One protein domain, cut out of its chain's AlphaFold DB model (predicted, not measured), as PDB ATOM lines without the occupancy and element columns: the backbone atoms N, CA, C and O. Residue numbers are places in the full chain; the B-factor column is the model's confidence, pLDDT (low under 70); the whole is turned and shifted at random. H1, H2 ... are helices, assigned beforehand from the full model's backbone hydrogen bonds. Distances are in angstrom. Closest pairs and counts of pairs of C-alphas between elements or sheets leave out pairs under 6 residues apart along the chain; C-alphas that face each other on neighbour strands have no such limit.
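Overview. This is residues 2 to 138 of the 363 residues of an uncharacterized protein of Gemella sp (UniProt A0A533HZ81). Two groups of three helices meet at a steep angle: H4, H5 and H6 pack side by side with their centres in a triangle, and in the other group H2 lies between H3, its hairpin partner, and H1, which crosses it. H4 joins the groups through H3. The 137 printed residues hold six named helices, H1 to H6 in chain order, and no named strand; the class is all helix. The whole is compact, radius of gyration of the C-alphas 15.0 A, spanning 43 by 39 by 23 A.

Along the chain. After residues 2 to 17, which hold no named element, find C-alpha 18 at (130.635, 96.000, 92.901); from there H1, residues 18 to 34, runs 22.5 A. H2, residues 43 to 62, is the longest at 28.7 A. Next come H3, residues 65 to 74, and H4, residues 79 to 87. H5, residues 93 to 109, runs 25.9 A, and H6, residues 121 to 136, runs 23.0 A to C-alpha 136 at (148.831, 79.828, 112.612).

Arrangement. Start at H4, the hub. It touches H3 at a steep tilt of 56 degrees, with closest C-alphas His 72 and Ala 81 5.2 A apart. H5 and H6 form a hairpin at a shallow tilt of 11 degrees; their closest C-alphas, Lys 104 and Asn 123, are 5.4 A apart. H1 touches H2 at a steep tilt of 48 degrees, closest at the C-alphas of Tyr 27 and Ala 57, 5.4 A. H1 and H4 are apart. Every O i to N i+4 pair is within hydrogen-bond range in H1, H2, H3, H4 and H6; in H5, 8 of 13 are.

Size, cuts and confidence. The C-alphas farthest apart, Asn 16 and Asn 117, are 43.1 A from each other. The printed part has no cut, and its one long link joins H5 to H6. Look for pLDDT under 70 at residues 2 to 21, 115 to 118, 135, and 137 to 138.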
ATOM      1  N   GLY A   2     155.708  91.896 108.081       27.28
ATOM      2  CA  GLY A   2     154.265  91.896 108.343       27.28
ATOM      3  C   GLY A   2     153.723  90.476 108.462       27.28
ATOM      4  O   GLY A   2     153.817  89.702 107.509       27.28
ATOM      5  N   LYS A   3     153.189  90.133 109.637       27.11
ATOM      6  CA  LYS A   3     152.462  88.880 109.854       27.11
ATOM      7  C   LYS A   3     151.198  88.928 108.993       27.11
ATOM      8  O   LYS A   3     150.396  89.847 109.121       27.11
ATOM      9  N   LYS A   4     151.059  87.972 108.072       28.05
ATOM     10  CA  LYS A   4     149.819  87.763 107.323       28.05
ATOM     11  C   LYS A   4     148.746  87.348 108.326       28.05
ATOM     12  O   LYS A   4     148.761  86.213 108.781       28.05
ATOM     13  N   ILE A   5     147.818  88.250 108.628       34.50
ATOM     14  CA  ILE A   5     146.474  87.859 109.053       34.50
ATOM     15  C   ILE A   5     145.951  86.964 107.921       34.50
ATOM     16  O   ILE A   5     145.954  87.392 106.757       34.50
ATOM     17  N   ARG A   6     145.599  85.701 108.205       33.56
ATOM     18  CA  ARG A   6     144.875  84.878 107.225       33.56
ATOM     19  C   ARG A   6     143.670  85.700 106.783       33.56
ATOM     20  O   ARG A   6     142.913  86.185 107.615       33.56
ATOM     21  N   LYS A   7     143.549  85.910 105.468       33.78
ATOM     22  CA  LYS A   7     142.411  86.600 104.863       33.78
ATOM     23  C   LYS A   7     141.141  86.014 105.475       33.78
ATOM     24  O   LYS A   7     140.862  84.838 105.245       33.78
ATOM     25  N   PHE A   8     140.383  86.833 106.200       37.69
ATOM     26  CA  PHE A   8     138.961  86.584 106.386       37.69
ATOM     27  C   PHE A   8     138.355  86.174 105.031       37.69
ATOM     28  O   PHE A   8     138.858  86.677 104.017       37.69
ATOM     29  N   PRO A   9     137.351  85.275 104.984       32.28
ATOM     30  CA  PRO A   9     136.862  84.656 103.752       32.28
ATOM     31  C   PRO A   9     136.762  85.685 102.628       32.28
ATOM     32  O   PRO A   9     135.899  86.560 102.608       32.28
ATOM     33  N   SER A  10     137.750  85.645 101.733       31.42
ATOM     34  CA  SER A  10     137.923  86.687 100.736       31.42
ATOM     35  C   SER A  10     136.931  86.420  99.620       31.42
ATOM     36  O   SER A  10     137.194  85.579  98.755       31.42
ATOM     37  N   ILE A  11     135.804  87.126  99.637       36.88
ATOM     38  CA  ILE A  11     134.922  87.216  98.477       36.88
ATOM     39  C   ILE A  11     135.718  87.943  97.383       36.88
ATOM     40  O   ILE A  11     136.348  88.976  97.618       36.88
ATOM     41  N   LYS A  12     135.822  87.307  96.210       32.50
ATOM     42  CA  LYS A  12     136.672  87.739  95.091       32.50
ATOM     43  C   LYS A  12     136.357  89.186  94.692       32.50
ATOM     44  O   LYS A  12     135.224  89.477  94.338       32.50
ATOM     45  N   LYS A  13     137.393  90.034  94.672       32.34
ATOM     46  CA  LYS A  13     137.351  91.428  94.203       32.34
ATOM     47  C   LYS A  13     136.850  91.526  92.758       32.34
ATOM     48  O   LYS A  13     137.478  90.936  91.877       32.34
ATOM     49  N   ASN A  14     135.844  92.359  92.500       27.83
ATOM     50  CA  ASN A  14     135.655  92.999  91.195       27.83
ATOM     51  C   ASN A  14     135.348  94.501  91.359       27.83
ATOM     52  O   ASN A  14     134.850  94.941  92.389       27.83
ATOM     53  N   ASN A  15     135.681  95.328  90.365       34.47
ATOM     54  CA  ASN A  15     135.869  96.779  90.527       34.47
ATOM     55  C   ASN A  15     134.598  97.672  90.470       34.47
ATOM     56  O   ASN A  15     133.788  97.609  89.550       34.47
ATOM     57  N   ASN A  16     134.553  98.614  91.421       38.47
ATOM     58  CA  ASN A  16     134.007  99.988  91.421       38.47
ATOM     59  C   ASN A  16     132.503 100.292  91.239       38.47
ATOM     60  O   ASN A  16     132.093 101.372  91.647       38.47
ATOM     61  N   PHE A  17     131.659  99.363  90.790       34.88
ATOM     62  CA  PHE A  17     130.203  99.375  91.094       34.88
ATOM     63  C   PHE A  17     129.776  98.158  91.937       34.88
ATOM     64  O   PHE A  17     128.641  98.044  92.398       34.88
ATOM     65  N   THR A  18     130.727  97.258  92.163       52.28
ATOM     66  CA  THR A  18     130.635  96.000  92.901       52.28
ATOM     67  C   THR A  18     130.897  96.163  94.393       52.28
ATOM     68  O   THR A  18     130.324  95.407  95.154       52.28
ATOM     69  N   LEU A  19     131.662  97.166  94.840       50.53
ATOM     70  CA  LEU A  19     132.077  97.312  96.249       50.53
ATOM     71  C   LEU A  19     130.908  97.511  97.233       50.53
ATOM     72  O   LEU A  19     130.919  96.924  98.312       50.53
ATOM     73  N   MET A  20     129.885  98.301  96.872       52.81
ATOM     74  CA  MET A  20     128.678  98.453  97.707       52.81
ATOM     75  C   MET A  20     127.893  97.140  97.782       52.81
ATOM     76  O   MET A  20     127.562  96.695  98.874       52.81
ATOM     77  N   ARG A  21     127.698  96.457  96.641       61.75
ATOM     78  CA  ARG A  21     127.072  95.123  96.620       61.75
ATOM     79  C   ARG A  21     127.897  94.090  97.390       61.75
ATOM     80  O   ARG A  21     127.322  93.264  98.075       61.75
ATOM     81  N   GLU A  22     129.223  94.132  97.301       74.50
ATOM     82  CA  GLU A  22     130.135  93.257  98.047       74.50
ATOM     83  C   GLU A  22     130.056  93.530  99.552       74.50
ATOM     84  O   GLU A  22     130.021  92.587 100.333       74.50
ATOM     85  N   THR A  23     129.957  94.794  99.965       78.44
ATOM     86  CA  THR A  23     129.785  95.163 101.378       78.44
ATOM     87  C   THR A  23     128.449  94.667 101.915       78.44
ATOM     88  O   THR A  23     128.418  94.055 102.979       78.44
ATOM     89  N   ASP A  24     127.363  94.867 101.165       80.81
ATOM     90  CA  ASP A  24     126.036  94.370 101.533       80.81
ATOM     91  C   ASP A  24     126.010  92.836 101.592       80.81
ATOM     92  O   ASP A  24     125.416  92.270 102.507       80.81
ATOM     93  N   LEU A  25     126.701  92.154 100.672       82.19
ATOM     94  CA  LEU A  25     126.863  90.698 100.697       82.19
ATOM     95  C   LEU A  25     127.636  90.231 101.937       82.19
ATOM     96  O   LEU A  25     127.177  89.324 102.622       82.19
ATOM     97  N   VAL A  26     128.771  90.862 102.263       80.94
ATOM     98  CA  VAL A  26     129.557  90.532 103.466       80.94
ATOM     99  C   VAL A  26     128.743  90.794 104.730       80.94
ATOM    100  O   VAL A  26     128.719  89.961 105.629       80.94
ATOM    101  N   TYR A  27     128.042  91.924 104.805       86.75
ATOM    102  CA  TYR A  27     127.165  92.227 105.933       86.75
ATOM    103  C   TYR A  27     126.039  91.197 106.068       86.75
ATOM    104  O   TYR A  27     125.769  90.737 107.175       86.75
ATOM    105  N   THR A  28     125.414  90.802 104.958       83.94
ATOM    106  CA  THR A  28     124.356  89.783 104.949       83.94
ATOM    107  C   THR A  28     124.899  88.436 105.423       83.94
ATOM    108  O   THR A  28     124.278  87.799 106.262       83.94
ATOM    109  N   GLU A  29     126.090  88.031 104.980       82.50
ATOM    110  CA  GLU A  29     126.759  86.812 105.458       82.50
ATOM    111  C   GLU A  29     126.989  86.849 106.981       82.50
ATOM    112  O   GLU A  29     126.648  85.913 107.711       82.50
ATOM    113  N   LEU A  30     127.510  87.964 107.499       85.38
ATOM    114  CA  LEU A  30     127.732  88.143 108.935       85.38
ATOM    115  C   LEU A  30     126.407  88.115 109.714       85.38
ATOM    116  O   LEU A  30     126.285  87.425 110.725       85.38
ATOM    117  N   GLN A  31     125.390  88.826 109.240       85.94
ATOM    118  CA  GLN A  31     124.130  88.960 109.959       85.94
ATOM    119  C   GLN A  31     123.260  87.703 109.864       85.94
ATOM    120  O   GLN A  31     122.763  87.209 110.875       85.94
ATOM    121  N   GLU A  32     123.049  87.191 108.654       78.94
ATOM    122  CA  GLU A  32     122.065  86.147 108.366       78.94
ATOM    123  C   GLU A  32     122.621  84.730 108.476       78.94
ATOM    124  O   GLU A  32     121.843  83.818 108.753       78.94
ATOM    125  N   ASN A  33     123.932  84.530 108.303       76.12
ATOM    126  CA  ASN A  33     124.547  83.204 108.433       76.12
ATOM    127  C   ASN A  33     125.305  83.043 109.753       76.12
ATOM    128  O   ASN A  33     125.261  81.968 110.358       76.12
ATOM    129  N   THR A  34     125.941  84.108 110.257       83.00
ATOM    130  CA  THR A  34     126.717  84.015 111.505       83.00
ATOM    131  C   THR A  34     125.879  84.316 112.745       83.00
ATOM    132  O   THR A  34     125.867  83.496 113.659       83.00
ATOM    133  N   PHE A  35     125.161  85.445 112.776       87.62
ATOM    134  CA  PHE A  35     124.425  85.921 113.963       87.62
ATOM    135  C   PHE A  35     122.903  85.796 113.864       87.62
ATOM    136  O   PHE A  35     122.167  86.428 114.626       87.62
ATOM    137  N   LYS A  36     122.412  84.949 112.955       82.19
ATOM    138  CA  LYS A  36     120.985  84.781 112.644       82.19
ATOM    139  C   LYS A  36     120.090  84.609 113.870       82.19
ATOM    140  O   LYS A  36     118.935  85.031 113.870       82.19
ATOM    141  N   ASN A  37     120.598  83.913 114.886       80.38
ATOM    142  CA  ASN A  37     119.809  83.516 116.044       80.38
ATOM    143  C   ASN A  37     119.904  84.519 117.196       80.38
ATOM    144  O   ASN A  37     119.220  84.344 118.207       80.38
ATOM    145  N   ILE A  38     120.736  85.551 117.063       85.88
ATOM    146  CA  ILE A  38     120.909  86.559 118.097       85.88
ATOM    147  C   ILE A  38     119.703  87.492 118.109       85.88
ATOM    148  O   ILE A  38     119.327  88.105 117.112       85.88
ATOM    149  N   LYS A  39     119.101  87.618 119.290       88.00
ATOM    150  CA  LYS A  39     118.055  88.596 119.579       88.00
ATOM    151  C   LYS A  39     118.479  89.374 120.807       88.00
ATOM    152  O   LYS A  39     118.540  88.800 121.889       88.00
ATOM    153  N   PHE A  40     118.790  90.651 120.641       90.81
ATOM    154  CA  PHE A  40     119.100  91.523 121.768       90.81
ATOM    155  C   PHE A  40     117.836  91.824 122.577       90.81
ATOM    156  O   PHE A  40     116.728  91.856 122.040       90.81
ATOM    157  N   ILE A  41     118.014  92.025 123.881       90.81
ATOM    158  CA  ILE A  41     116.948  92.441 124.797       90.81
ATOM    159  C   ILE A  41     116.605  93.916 124.548       90.81
ATOM    160  O   ILE A  41     115.432  94.282 124.550       90.81
ATOM    161  N   ASN A  42     117.621  94.751 124.306       92.75
ATOM    162  CA  ASN A  42     117.458  96.163 123.978       92.75
ATOM    163  C   ASN A  42     117.542  96.387 122.459       92.75
ATOM    164  O   ASN A  42     118.415  95.856 121.771       92.75
ATOM    165  N   ARG A  43     116.633  97.214 121.939       93.50
ATOM    166  CA  ARG A  43     116.604  97.622 120.532       93.50
ATOM    167  C   ARG A  43     117.785  98.520 120.160       93.50
ATOM    168  O   ARG A  43     118.242  98.441 119.025       93.50
ATOM    169  N   GLU A  44     118.253  99.361 121.077       95.75
ATOM    170  CA  GLU A  44     119.406 100.243 120.852       95.75
ATOM    171  C   GLU A  44     120.679  99.422 120.622       95.75
ATOM    172  O   GLU A  44     121.283  99.537 119.558       95.75
ATOM    173  N   ASP A  45     120.971  98.470 121.518       94.12
ATOM    174  CA  ASP A  45     122.081  97.517 121.362       94.12
ATOM    175  C   ASP A  45     122.029  96.780 120.013       94.12
ATOM    176  O   ASP A  45     123.055  96.588 119.361       94.12
ATOM    177  N   GLN A  46     120.832  96.384 119.560       93.81
ATOM    178  CA  GLN A  46     120.655  95.731 118.262       93.81
ATOM    179  C   GLN A  46     120.992  96.654 117.085       93.81
ATOM    180  O   GLN A  46     121.590  96.209 116.105       93.81
ATOM    181  N   LEU A  47     120.563  97.916 117.141       95.31
ATOM    182  CA  LEU A  47     120.827  98.895 116.087       95.31
ATOM    183  C   LEU A  47     122.322  99.205 116.006       95.31
ATOM    184  O   LEU A  47     122.891  99.135 114.916       95.31
ATOM    185  N   ASP A  48     122.952  99.450 117.153       96.88
ATOM    186  CA  ASP A  48     124.383  99.719 117.247       96.88
ATOM    187  C   ASP A  48     125.216  98.520 116.792       96.88
ATOM    188  O   ASP A  48     126.174  98.682 116.034       96.88
ATOM    189  N   PHE A  49     124.824  97.301 117.173       95.88
ATOM    190  CA  PHE A  49     125.471  96.080 116.699       95.88
ATOM    191  C   PHE A  49     125.381  95.928 115.176       95.88
ATOM    192  O   PHE A  49     126.391  95.677 114.520       95.88
ATOM    193  N   ASN A  50     124.199  96.132 114.591       94.94
ATOM    194  CA  ASN A  50     124.018  96.037 113.141       94.94
ATOM    195  C   ASN A  50     124.836  97.102 112.392       94.94
ATOM    196  O   ASN A  50     125.424  96.815 111.350       94.94
ATOM    197  N   GLU A  51     124.884  98.332 112.905       96.25
ATOM    198  CA  GLU A  51     125.699  99.404 112.327       96.25
ATOM    199  C   GLU A  51     127.195  99.087 112.440       96.25
ATOM    200  O   GLU A  51     127.932  99.207 111.460       96.25
ATOM    201  N   SER A  52     127.628  98.580 113.594       97.25
ATOM    202  CA  SER A  52     128.990  98.101 113.810       97.25
ATOM    203  C   SER A  52     129.372  96.975 112.838       97.25
ATOM    204  O   SER A  52     130.455  97.010 112.253       97.25
ATOM    205  N   LEU A  53     128.486  96.006 112.579       95.31
ATOM    206  CA  LEU A  53     128.734  94.947 111.592       95.31
ATOM    207  C   LEU A  53     128.847  95.484 110.162       95.31
ATOM    208  O   LEU A  53     129.673  94.991 109.393       95.31
ATOM    209  N   LYS A  54     128.075  96.514 109.792       95.06
ATOM    210  CA  LYS A  54     128.225  97.183 108.488       95.06
ATOM    211  C   LYS A  54     129.570  97.891 108.367       95.06
ATOM    212  O   LYS A  54     130.203  97.824 107.316       95.06
ATOM    213  N   LEU A  55     130.023  98.561 109.425       96.06
ATOM    214  CA  LEU A  55     131.354  99.176 109.464       96.06
ATOM    215  C   LEU A  55     132.446  98.102 109.334       96.06
ATOM    216  O   LEU A  55     133.350  98.236 108.512       96.06
ATOM    217  N   PHE A  56     132.305  96.976 110.035       93.56
ATOM    218  CA  PHE A  56     133.208  95.833 109.887       93.56
ATOM    219  C   PHE A  56     133.215  95.271 108.453       93.56
ATOM    220  O   PHE A  56     134.281  95.040 107.883       93.56
ATOM    221  N   ALA A  57     132.050  95.112 107.822       90.81
ATOM    222  CA  ALA A  57     131.953  94.680 106.427       90.81
ATOM    223  C   ALA A  57     132.657  95.662 105.468       90.81
ATOM    224  O   ALA A  57     133.390  95.239 104.573       90.81
ATOM    225  N   ASN A  58     132.519  96.973 105.694       89.75
ATOM    226  CA  ASN A  58     133.253  97.988 104.932       89.75
ATOM    227  C   ASN A  58     134.768  97.846 105.108       89.75
ATOM    228  O   ASN A  58     135.513  97.916 104.129       89.75
ATOM    229  N   PHE A  59     135.242  97.618 106.336       91.00
ATOM    230  CA  PHE A  59     136.654  97.338 106.592       91.00
ATOM    231  C   PHE A  59     137.133  96.108 105.814       91.00
ATOM    232  O   PHE A  59     138.167  96.163 105.158       91.00
ATOM    233  N   MET A  60     136.369  95.021 105.830       82.50
ATOM    234  CA  MET A  60     136.714  93.769 105.155       82.50
ATOM    235  C   MET A  60     136.889  93.925 103.643       82.50
ATOM    236  O   MET A  60     137.799  93.348 103.045       82.50
ATOM    237  N   VAL A  61     136.022  94.728 103.029       82.38
ATOM    238  CA  VAL A  61     136.023  94.975 101.586       82.38
ATOM    239  C   VAL A  61     137.111  95.979 101.191       82.38
ATOM    240  O   VAL A  61     137.825  95.785 100.204       82.38
ATOM    241  N   THR A  62     137.273  97.054 101.966       83.88
ATOM    242  CA  THR A  62     138.147  98.185 101.603       83.88
ATOM    243  C   THR A  62     139.558  98.094 102.183       83.88
ATOM    244  O   THR A  62     140.489  98.687 101.639       83.88
ATOM    245  N   GLY A  63     139.735  97.379 103.295       82.94
ATOM    246  CA  GLY A  63     140.947  97.369 104.115       82.94
ATOM    247  C   GLY A  63     141.204  98.667 104.891       82.94
ATOM    248  O   GLY A  63     142.274  98.812 105.484       82.94
ATOM    249  N   ASN A  64     140.275  99.633 104.887       86.44
ATOM    250  CA  ASN A  64     140.477 100.918 105.552       86.44
ATOM    251  C   ASN A  64     140.296 100.791 107.070       86.44
ATOM    252  O   ASN A  64     139.181 100.604 107.559       86.44
ATOM    253  N   LYS A  65     141.397 100.962 107.810       90.69
ATOM    254  CA  LYS A  65     141.446 100.806 109.269       90.69
ATOM    255  C   LYS A  65     140.479 101.713 110.039       90.69
ATOM    256  O   LYS A  65     140.014 101.327 111.104       90.69
ATOM    257  N   LYS A  66     140.094 102.864 109.485       94.56
ATOM    258  CA  LYS A  66     139.117 103.745 110.136       94.56
ATOM    259  C   LYS A  66     137.785 103.029 110.403       94.56
ATOM    260  O   LYS A  66     137.201 103.196 111.465       94.56
ATOM    261  N   PHE A  67     137.338 102.180 109.476       93.38
ATOM    262  CA  PHE A  67     136.070 101.465 109.629       93.38
ATOM    263  C   PHE A  67     136.101 100.403 110.731       93.38
ATOM    264  O   PHE A  67     135.080 100.183 111.371       93.38
ATOM    265  N   ILE A  68     137.241  99.747 110.974       92.56
ATOM    266  CA  ILE A  68     137.336  98.739 112.040       92.56
ATOM    267  C   ILE A  68     137.411  99.382 113.424       92.56
ATOM    268  O   ILE A  68     136.804  98.880 114.366       92.56
ATOM    269  N   GLU A  69     138.082 100.530 113.526       94.44
ATOM    270  CA  GLU A  69     138.118 101.344 114.741       94.44
ATOM    271  C   GLU A  69     136.717 101.878 115.077       94.44
ATOM    272  O   GLU A  69     136.251 101.729 116.205       94.44
ATOM    273  N   GLU A  70     136.002 102.419 114.082       97.31
ATOM    274  CA  GLU A  70     134.612 102.857 114.248       97.31
ATOM    275  C   GLU A  70     133.683 101.688 114.591       97.31
ATOM    276  O   GLU A  70     132.852 101.823 115.484       97.31
ATOM    277  N   ALA A  71     133.838 100.526 113.946       95.94
ATOM    278  CA  ALA A  71     133.057  99.333 114.268       95.94
ATOM    279  C   ALA A  71     133.243  98.919 115.737       95.94
ATOM    280  O   ALA A  71     132.255  98.697 116.440       95.94
ATOM    281  N   HIS A  72     134.491  98.853 116.205       95.06
ATOM    282  CA  HIS A  72     134.823  98.486 117.580       95.06
ATOM    283  C   HIS A  72     134.216  99.457 118.604       95.06
ATOM    284  O   HIS A  72     133.671  99.023 119.614       95.06
ATOM    285  N   LEU A  73     134.251 100.764 118.323       96.75
ATOM    286  CA  LEU A  73     133.656 101.782 119.195       96.75
ATOM    287  C   LEU A  73     132.125 101.789 119.150       96.75
ATOM    288  O   LEU A  73     131.486 102.098 120.152       96.75
ATOM    289  N   LYS A  74     131.535 101.471 117.991       97.56
ATOM    290  CA  LYS A  74     130.087 101.539 117.777       97.56
ATOM    291  C   LYS A  74     129.329 100.492 118.587       97.56
ATOM    292  O   LYS A  74     128.234 100.778 119.051       97.56
ATOM    293  N   SER A  75     129.876  99.287 118.740       95.06
ATOM    294  CA  SER A  75     129.228  98.245 119.534       95.06
ATOM    295  C   SER A  75     130.249  97.318 120.187       95.06
ATOM    296  O   SER A  75     131.018  96.673 119.466       95.06
ATOM    297  N   PRO A  76     130.202  97.141 121.523       92.06
ATOM    298  CA  PRO A  76     131.095  96.213 122.214       92.06
ATOM    299  C   PRO A  76     130.813  94.748 121.844       92.06
ATOM    300  O   PRO A  76     131.652  93.881 122.071       92.06
ATOM    301  N   TYR A  77     129.653  94.451 121.250       93.00
ATOM    302  CA  TYR A  77     129.247  93.089 120.903       93.00
ATOM    303  C   TYR A  77     129.820  92.611 119.562       93.00
ATOM    304  O   TYR A  77     129.680  91.434 119.223       93.00
ATOM    305  N   ASN A  78     130.485  93.480 118.790       94.31
ATOM    306  CA  ASN A  78     131.125  93.089 117.536       94.31
ATOM    307  C   ASN A  78     132.435  92.329 117.788       94.31
ATOM    308  O   ASN A  78     133.536  92.877 117.732       94.31
ATOM    309  N   ILE A  79     132.299  91.024 118.027       93.75
ATOM    310  CA  ILE A  79     133.415  90.114 118.309       93.75
ATOM    311  C   ILE A  79     134.488  90.137 117.223       93.75
ATOM    312  O   ILE A  79     135.671  90.095 117.550       93.75
ATOM    313  N   PHE A  80     134.113  90.242 115.947       92.06
ATOM    314  CA  PHE A  80     135.098  90.300 114.870       92.06
ATOM    315  C   PHE A  80     135.978  91.551 114.973       92.06
ATOM    316  O   PHE A  80     137.200  91.462 114.841       92.06
ATOM    317  N   ALA A  81     135.368  92.706 115.260       93.44
ATOM    318  CA  ALA A  81     136.102  93.942 115.489       93.44
ATOM    319  C   ALA A  81     136.995  93.849 116.731       93.44
ATOM    320  O   ALA A  81     138.174  94.187 116.658       93.44
ATOM    321  N   ASN A  82     136.475  93.311 117.836       94.31
ATOM    322  CA  ASN A  82     137.236  93.154 119.076       94.31
ATOM    323  C   ASN A  82     138.466  92.255 118.878       94.31
ATOM    324  O   ASN A  82     139.574  92.644 119.241       94.31
ATOM    325  N   ILE A  83     138.299  91.090 118.241       92.25
ATOM    326  CA  ILE A  83     139.405  90.166 117.949       92.25
ATOM    327  C   ILE A  83     140.452  90.833 117.054       92.25
ATOM    328  O   ILE A  83     141.650  90.678 117.297       92.25
ATOM    329  N   PHE A  84     140.026  91.589 116.038       90.88
ATOM    330  CA  PHE A  84     140.955  92.325 115.183       90.88
ATOM    331  C   PHE A  84     141.764  93.349 115.986       90.88
ATOM    332  O   PHE A  84     142.990  93.383 115.882       90.88
ATOM    333  N   MET A  85     141.095  94.144 116.825       91.25
ATOM    334  CA  MET A  85     141.753  95.158 117.647       91.25
ATOM    335  C   MET A  85     142.737  94.544 118.642       91.25
ATOM    336  O   MET A  85     143.831  95.077 118.791       91.25
ATOM    337  N   ILE A  86     142.394  93.412 119.265       90.50
ATOM    338  CA  ILE A  86     143.302  92.637 120.125       90.50
ATOM    339  C   ILE A  86     144.515  92.143 119.323       90.50
ATOM    340  O   ILE A  86     145.657  92.299 119.750       90.50
ATOM    341  N   SER A  87     144.283  91.604 118.124       83.69
ATOM    342  CA  SER A  87     145.331  91.023 117.275       83.69
ATOM    343  C   SER A  87     146.338  92.053 116.743       83.69
ATOM    344  O   SER A  87     147.491  91.705 116.486       83.69
ATOM    345  N   GLU A  88     145.930  93.316 116.579       86.06
ATOM    346  CA  GLU A  88     146.810  94.416 116.153       86.06
ATOM    347  C   GLU A  88     147.668  94.989 117.296       86.06
ATOM    348  O   GLU A  88     148.583  95.785 117.051       86.06
ATOM    349  N   GLN A  89     147.407  94.602 118.549       81.38
ATOM    350  CA  GLN A  89     148.209  95.059 119.680       81.38
ATOM    351  C   GLN A  89     149.636  94.517 119.575       81.38
ATOM    352  O   GLN A  89     149.889  93.395 119.135       81.38
ATOM    353  N   LYS A  90     150.614  95.313 120.024       84.00
ATOM    354  CA  LYS A  90     152.026  94.902 120.091       84.00
ATOM    355  C   LYS A  90     152.275  93.974 121.289       84.00
ATOM    356  O   LYS A  90     153.097  94.282 122.145       84.00
ATOM    357  N   LYS A  91     151.547  92.863 121.336       78.06
ATOM    358  CA  LYS A  91     151.607  91.824 122.365       78.06
ATOM    359  C   LYS A  91     152.256  90.552 121.820       78.06
ATOM    360  O   LYS A  91     152.372  90.350 120.605       78.06
ATOM    361  N   SER A  92     152.728  89.693 122.718       76.25
ATOM    362  CA  SER A  92     153.173  88.351 122.350       76.25
ATOM    363  C   SER A  92     151.983  87.492 121.890       76.25
ATOM    364  O   SER A  92     150.846  87.757 122.277       76.25
ATOM    365  N   PRO A  93     152.202  86.436 121.081       73.19
ATOM    366  CA  PRO A  93     151.117  85.542 120.675       73.19
ATOM    367  C   PRO A  93     150.360  84.908 121.849       73.19
ATOM    368  O   PRO A  93     149.171  84.639 121.724       73.19
ATOM    369  N   LEU A  94     151.033  84.673 122.980       72.38
ATOM    370  CA  LEU A  94     150.397  84.113 124.170       72.38
ATOM    371  C   LEU A  94     149.429  85.116 124.807       72.38
ATOM    372  O   LEU A  94     148.293  84.762 125.084       72.38
ATOM    373  N   GLU A  95     149.842  86.373 124.962       76.31
ATOM    374  CA  GLU A  95     148.979  87.425 125.519       76.31
ATOM    375  C   GLU A  95     147.782  87.721 124.600       76.31
ATOM    376  O   GLU A  95     146.659  87.842 125.071       76.31
ATOM    377  N   VAL A  96     147.993  87.764 123.276       76.00
ATOM    378  CA  VAL A  96     146.895  87.916 122.296       76.00
ATOM    379  C   VAL A  96     145.895  86.764 122.408       76.00
ATOM    380  O   VAL A  96     144.690  86.976 122.330       76.00
ATOM    381  N   MET A  97     146.385  85.535 122.584       83.81
ATOM    382  CA  MET A  97     145.529  84.370 122.784       83.81
ATOM    383  C   MET A  97     144.701  84.500 124.065       83.81
ATOM    384  O   MET A  97     143.497  84.274 124.007       83.81
ATOM    385  N   GLU A  98     145.327  84.849 125.193       82.19
ATOM    386  CA  GLU A  98     144.650  85.017 126.486       82.19
ATOM    387  C   GLU A  98     143.541  86.075 126.407       82.19
ATOM    388  O   GLU A  98     142.412  85.798 126.813       82.19
ATOM    389  N   ASP A  99     143.819  87.222 125.779       87.38
ATOM    390  CA  ASP A  99     142.825  88.277 125.546       87.38
ATOM    391  C   ASP A  99     141.634  87.767 124.700       87.38
ATOM    392  O   ASP A  99     140.473  88.047 124.998       87.38
ATOM    393  N   ILE A 100     141.890  86.993 123.634       88.88
ATOM    394  CA  ILE A 100     140.812  86.412 122.811       88.88
ATOM    395  C   ILE A 100     140.043  85.342 123.604       88.88
ATOM    396  O   ILE A 100     138.828  85.205 123.444       88.88
ATOM    397  N   GLU A 101     140.711  84.565 124.462       87.00
ATOM    398  CA  GLU A 101     140.032  83.596 125.324       87.00
ATOM    399  C   GLU A 101     139.097  84.270 126.331       87.00
ATOM    400  O   GLU A 101     138.023  83.723 126.599       87.00
ATOM    401  N   GLU A 102     139.454  85.452 126.836       90.75
ATOM    402  CA  GLU A 102     138.620  86.231 127.753       90.75
ATOM    403  C   GLU A 102     137.264  86.591 127.128       90.75
ATOM    404  O   GLU A 102     136.224  86.424 127.776       90.75
ATOM    405  N   LEU A 103     137.237  86.915 125.827       90.88
ATOM    406  CA  LEU A 103     135.996  87.190 125.092       90.88
ATOM    407  C   LEU A 103     134.979  86.038 125.193       90.88
ATOM    408  O   LEU A 103     133.769  86.273 125.200       90.88
ATOM    409  N   LYS A 104     135.418  84.776 125.335       86.69
ATOM    410  CA  LYS A 104     134.488  83.647 125.545       86.69
ATOM    411  C   LYS A 104     133.640  83.847 126.793       86.69
ATOM    412  O   LYS A 104     132.467  83.484 126.791       86.69
ATOM    413  N   PHE A 105     134.235  84.367 127.861       85.19
ATOM    414  CA  PHE A 105     133.558  84.581 129.135       85.19
ATOM    415  C   PHE A 105     132.711  85.852 129.106       85.19
ATOM    416  O   PHE A 105     131.631  85.878 129.695       85.19
ATOM    417  N   GLU A 106     133.154  86.878 128.382       88.19
ATOM    418  CA  GLU A 106     132.398  88.121 128.217       88.19
ATOM    419  C   GLU A 106     131.090  87.910 127.457       88.19
ATOM    420  O   GLU A 106     130.047  88.404 127.888       88.19
ATOM    421  N   THR A 107     131.107  87.098 126.393       87.12
ATOM    422  CA  THR A 107     129.910  86.839 125.565       87.12
ATOM    423  C   THR A 107     128.745  86.229 126.344       87.12
ATOM    424  O   THR A 107     127.593  86.374 125.944       87.12
ATOM    425  N   VAL A 108     129.010  85.571 127.479       82.25
ATOM    426  CA  VAL A 108     127.973  85.021 128.370       82.25
ATOM    427  C   VAL A 108     127.174  86.130 129.060       82.25
ATOM    428  O   VAL A 108     126.038  85.906 129.465       82.25
ATOM    429  N   LYS A 109     127.730  87.336 129.194       85.81
ATOM    430  CA  LYS A 109     127.073  88.474 129.853       85.81
ATOM    431  C   LYS A 109     126.285  89.356 128.882       85.81
ATOM    432  O   LYS A 109     125.677  90.327 129.321       85.81
ATOM    433  N   TYR A 110     126.296  89.050 127.583       88.50
ATOM    434  CA  TYR A 110     125.653  89.899 126.580       88.50
ATOM    435  C   TYR A 110     124.127  89.919 126.760       88.50
ATOM    436  O   TYR A 110     123.531  88.885 127.084       88.50
ATOM    437  N   PRO A 111     123.466  91.075 126.547       87.62
ATOM    438  CA  PRO A 111     122.040  91.240 126.806       87.62
ATOM    439  C   PRO A 111     121.194  90.642 125.672       87.62
ATOM    440  O   PRO A 111     120.537  91.358 124.917       87.62
ATOM    441  N   ILE A 112     121.199  89.312 125.545       87.62
ATOM    442  CA  ILE A 112     120.475  88.566 124.507       87.62
ATOM    443  C   ILE A 112     119.357  87.692 125.092       87.62
ATOM    444  O   ILE A 112     119.468  87.124 126.179       87.62
ATOM    445  N   VAL A 113     118.251  87.577 124.359       82.88
ATOM    446  CA  VAL A 113     117.064  86.814 124.755       82.88
ATOM    447  C   VAL A 113     117.400  85.327 124.865       82.88
ATOM    448  O   VAL A 113     117.999  84.742 123.965       82.88
ATOM    449  N   GLY A 114     116.965  84.704 125.965       70.69
ATOM    450  CA  GLY A 114     117.143  83.269 126.204       70.69
ATOM    451  C   GLY A 114     118.579  82.850 126.527       70.69
ATOM    452  O   GLY A 114     118.855  81.658 126.440       70.69
ATOM    453  N   ASN A 115     119.453  83.814 126.864       61.69
ATOM    454  CA  ASN A 115     120.902  83.688 127.060       61.69
ATOM    455  C   ASN A 115     121.363  82.275 127.488       61.69
ATOM    456  O   ASN A 115     121.352  81.937 128.676       61.69
ATOM    457  N   PRO A 116     121.751  81.422 126.525       58.56
ATOM    458  CA  PRO A 116     121.983  80.009 126.776       58.56
ATOM    459  C   PRO A 116     123.428  79.772 127.233       58.56
ATOM    460  O   PRO A 116     124.146  78.989 126.617       58.56
ATOM    461  N   ASN A 117     123.899  80.436 128.293       62.97
ATOM    462  CA  ASN A 117     125.302  80.348 128.731       62.97
ATOM    463  C   ASN A 117     126.282  80.498 127.530       62.97
ATOM    464  O   ASN A 117     126.023  81.235 126.579       62.97
ATOM    465  N   PHE A 118     127.392  79.750 127.528       58.25
ATOM    466  CA  PHE A 118     128.394  79.678 126.452       58.25
ATOM    467  C   PHE A 118     127.854  79.237 125.070       58.25
ATOM    468  O   PHE A 118     128.630  79.176 124.122       58.25
ATOM    469  N   LYS A 119     126.559  78.903 124.920       70.50
ATOM    470  CA  LYS A 119     125.975  78.347 123.684       70.50
ATOM    471  C   LYS A 119     125.345  79.383 122.753       70.50
ATOM    472  O   LYS A 119     124.213  79.205 122.299       70.50
ATOM    473  N   ASN A 120     126.060  80.467 122.479       79.38
ATOM    474  CA  ASN A 120     125.593  81.538 121.599       79.38
ATOM    475  C   ASN A 120     126.522  81.742 120.389       79.38
ATOM    476  O   ASN A 120     127.684  81.327 120.407       79.38
ATOM    477  N   ASP A 121     125.994  82.384 119.342       85.31
ATOM    478  CA  ASP A 121     126.706  82.579 118.072       85.31
ATOM    479  C   ASP A 121     127.994  83.416 118.254       85.31
ATOM    480  O   ASP A 121     128.971  83.191 117.544       85.31
ATOM    481  N   PHE A 122     128.060  84.314 119.249       89.12
ATOM    482  CA  PHE A 122     129.288  85.058 119.566       89.12
ATOM    483  C   PHE A 122     130.402  84.145 120.066       89.12
ATOM    484  O   PHE A 122     131.531  84.225 119.587       89.12
ATOM    485  N   ASN A 123     130.086  83.253 121.005       87.56
ATOM    486  CA  ASN A 123     131.061  82.309 121.541       87.56
ATOM    487  C   ASN A 123     131.597  81.386 120.444       87.56
ATOM    488  O   ASN A 123     132.797  81.129 120.382       87.56
ATOM    489  N   ARG A 124     130.717  80.954 119.531       86.94
ATOM    490  CA  ARG A 124     131.114  80.178 118.355       86.94
ATOM    491  C   ARG A 124     132.190  80.913 117.550       86.94
ATOM    492  O   ARG A 124     133.256  80.341 117.336       86.94
ATOM    493  N   VAL A 125     131.962  82.183 117.205       88.75
ATOM    494  CA  VAL A 125     132.930  83.007 116.453       88.75
ATOM    495  C   VAL A 125     134.264  83.149 117.195       88.75
ATOM    496  O   VAL A 125     135.324  83.063 116.570       88.75
ATOM    497  N   VAL A 126     134.244  83.335 118.521       90.88
ATOM    498  CA  VAL A 126     135.478  83.399 119.329       90.88
ATOM    499  C   VAL A 126     136.263  82.087 119.232       90.88
ATOM    500  O   VAL A 126     137.475  82.097 119.018       90.88
ATOM    501  N   ILE A 127     135.585  80.943 119.361       89.38
ATOM    502  CA  ILE A 127     136.229  79.626 119.294       89.38
ATOM    503  C   ILE A 127     136.807  79.354 117.898       89.38
ATOM    504  O   ILE A 127     137.923  78.844 117.806       89.38
ATOM    505  N   GLU A 128     136.104  79.724 116.825       87.94
ATOM    506  CA  GLU A 128     136.601  79.605 115.442       87.94
ATOM    507  C   GLU A 128     137.910  80.370 115.233       87.94
ATOM    508  O   GLU A 128     138.877  79.840 114.671       87.94
ATOM    509  N   HIS A 129     137.971  81.606 115.737       88.00
ATOM    510  CA  HIS A 129     139.182  82.420 115.660       88.00
ATOM    511  C   HIS A 129     140.320  81.824 116.472       88.00
ATOM    512  O   HIS A 129     141.454  81.829 116.006       88.00
ATOM    513  N   LEU A 130     140.039  81.268 117.649       86.31
ATOM    514  CA  LEU A 130     141.069  80.615 118.452       86.31
ATOM    515  C   LEU A 130     141.620  79.364 117.781       86.31
ATOM    516  O   LEU A 130     142.832  79.186 117.776       86.31
ATOM    517  N   ILE A 131     140.776  78.528 117.169       82.00
ATOM    518  CA  ILE A 131     141.244  77.371 116.390       82.00
ATOM    519  C   ILE A 131     142.184  77.839 115.274       82.00
ATOM    520  O   ILE A 131     143.292  77.317 115.145       82.00
ATOM    521  N   SER A 132     141.781  78.870 114.530       81.00
ATOM    522  CA  SER A 132     142.601  79.456 113.463       81.00
ATOM    523  C   SER A 132     143.927  80.008 114.005       81.00
ATOM    524  O   SER A 132     144.996  79.714 113.472       81.00
ATOM    525  N   PHE A 133     143.873  80.741 115.118       77.69
ATOM    526  CA  PHE A 133     145.042  81.296 115.794       77.69
ATOM    527  C   PHE A 133     146.005  80.199 116.263       77.69
ATOM    528  O   PHE A 133     147.219  80.319 116.086       77.69
ATOM    529  N   TYR A 134     145.483  79.109 116.828       76.38
ATOM    530  CA  TYR A 134     146.286  77.968 117.254       76.38
ATOM    531  C   TYR A 134     147.008  77.317 116.082       76.38
ATOM    532  O   TYR A 134     148.180  76.972 116.220       76.38
ATOM    533  N   ILE A 135     146.359  77.189 114.925       68.94
ATOM    534  CA  ILE A 135     146.994  76.652 113.716       68.94
ATOM    535  C   ILE A 135     148.122  77.559 113.244       68.94
ATOM    536  O   ILE A 135     149.239  77.080 113.045       68.94
ATOM    537  N   ASP A 136     147.855  78.858 113.116       70.44
ATOM    538  CA  ASP A 136     148.831  79.828 112.612       70.44
ATOM    539  C   ASP A 136     150.062  79.960 113.530       70.44
ATOM    540  O   ASP A 136     151.138  80.354 113.079       70.44
ATOM    541  N   ASN A 137     149.931  79.582 114.807       65.69
ATOM    542  CA  ASN A 137     151.020  79.575 115.785       65.69
ATOM    543  C   ASN A 137     151.535  78.162 116.136       65.69
ATOM    544  O   ASN A 137     152.329  78.017 117.066       65.69
ATOM    545  N   GLY A 138     151.106  77.112 115.424       65.88
ATOM    546  CA  GLY A 138     151.574  75.734 115.632       65.88
ATOM    547  C   GLY A 138     151.166  75.099 116.972       65.88
ATOM    548  O   GLY A 138     151.763  74.113 117.406       65.88
TER     549      GLY A 138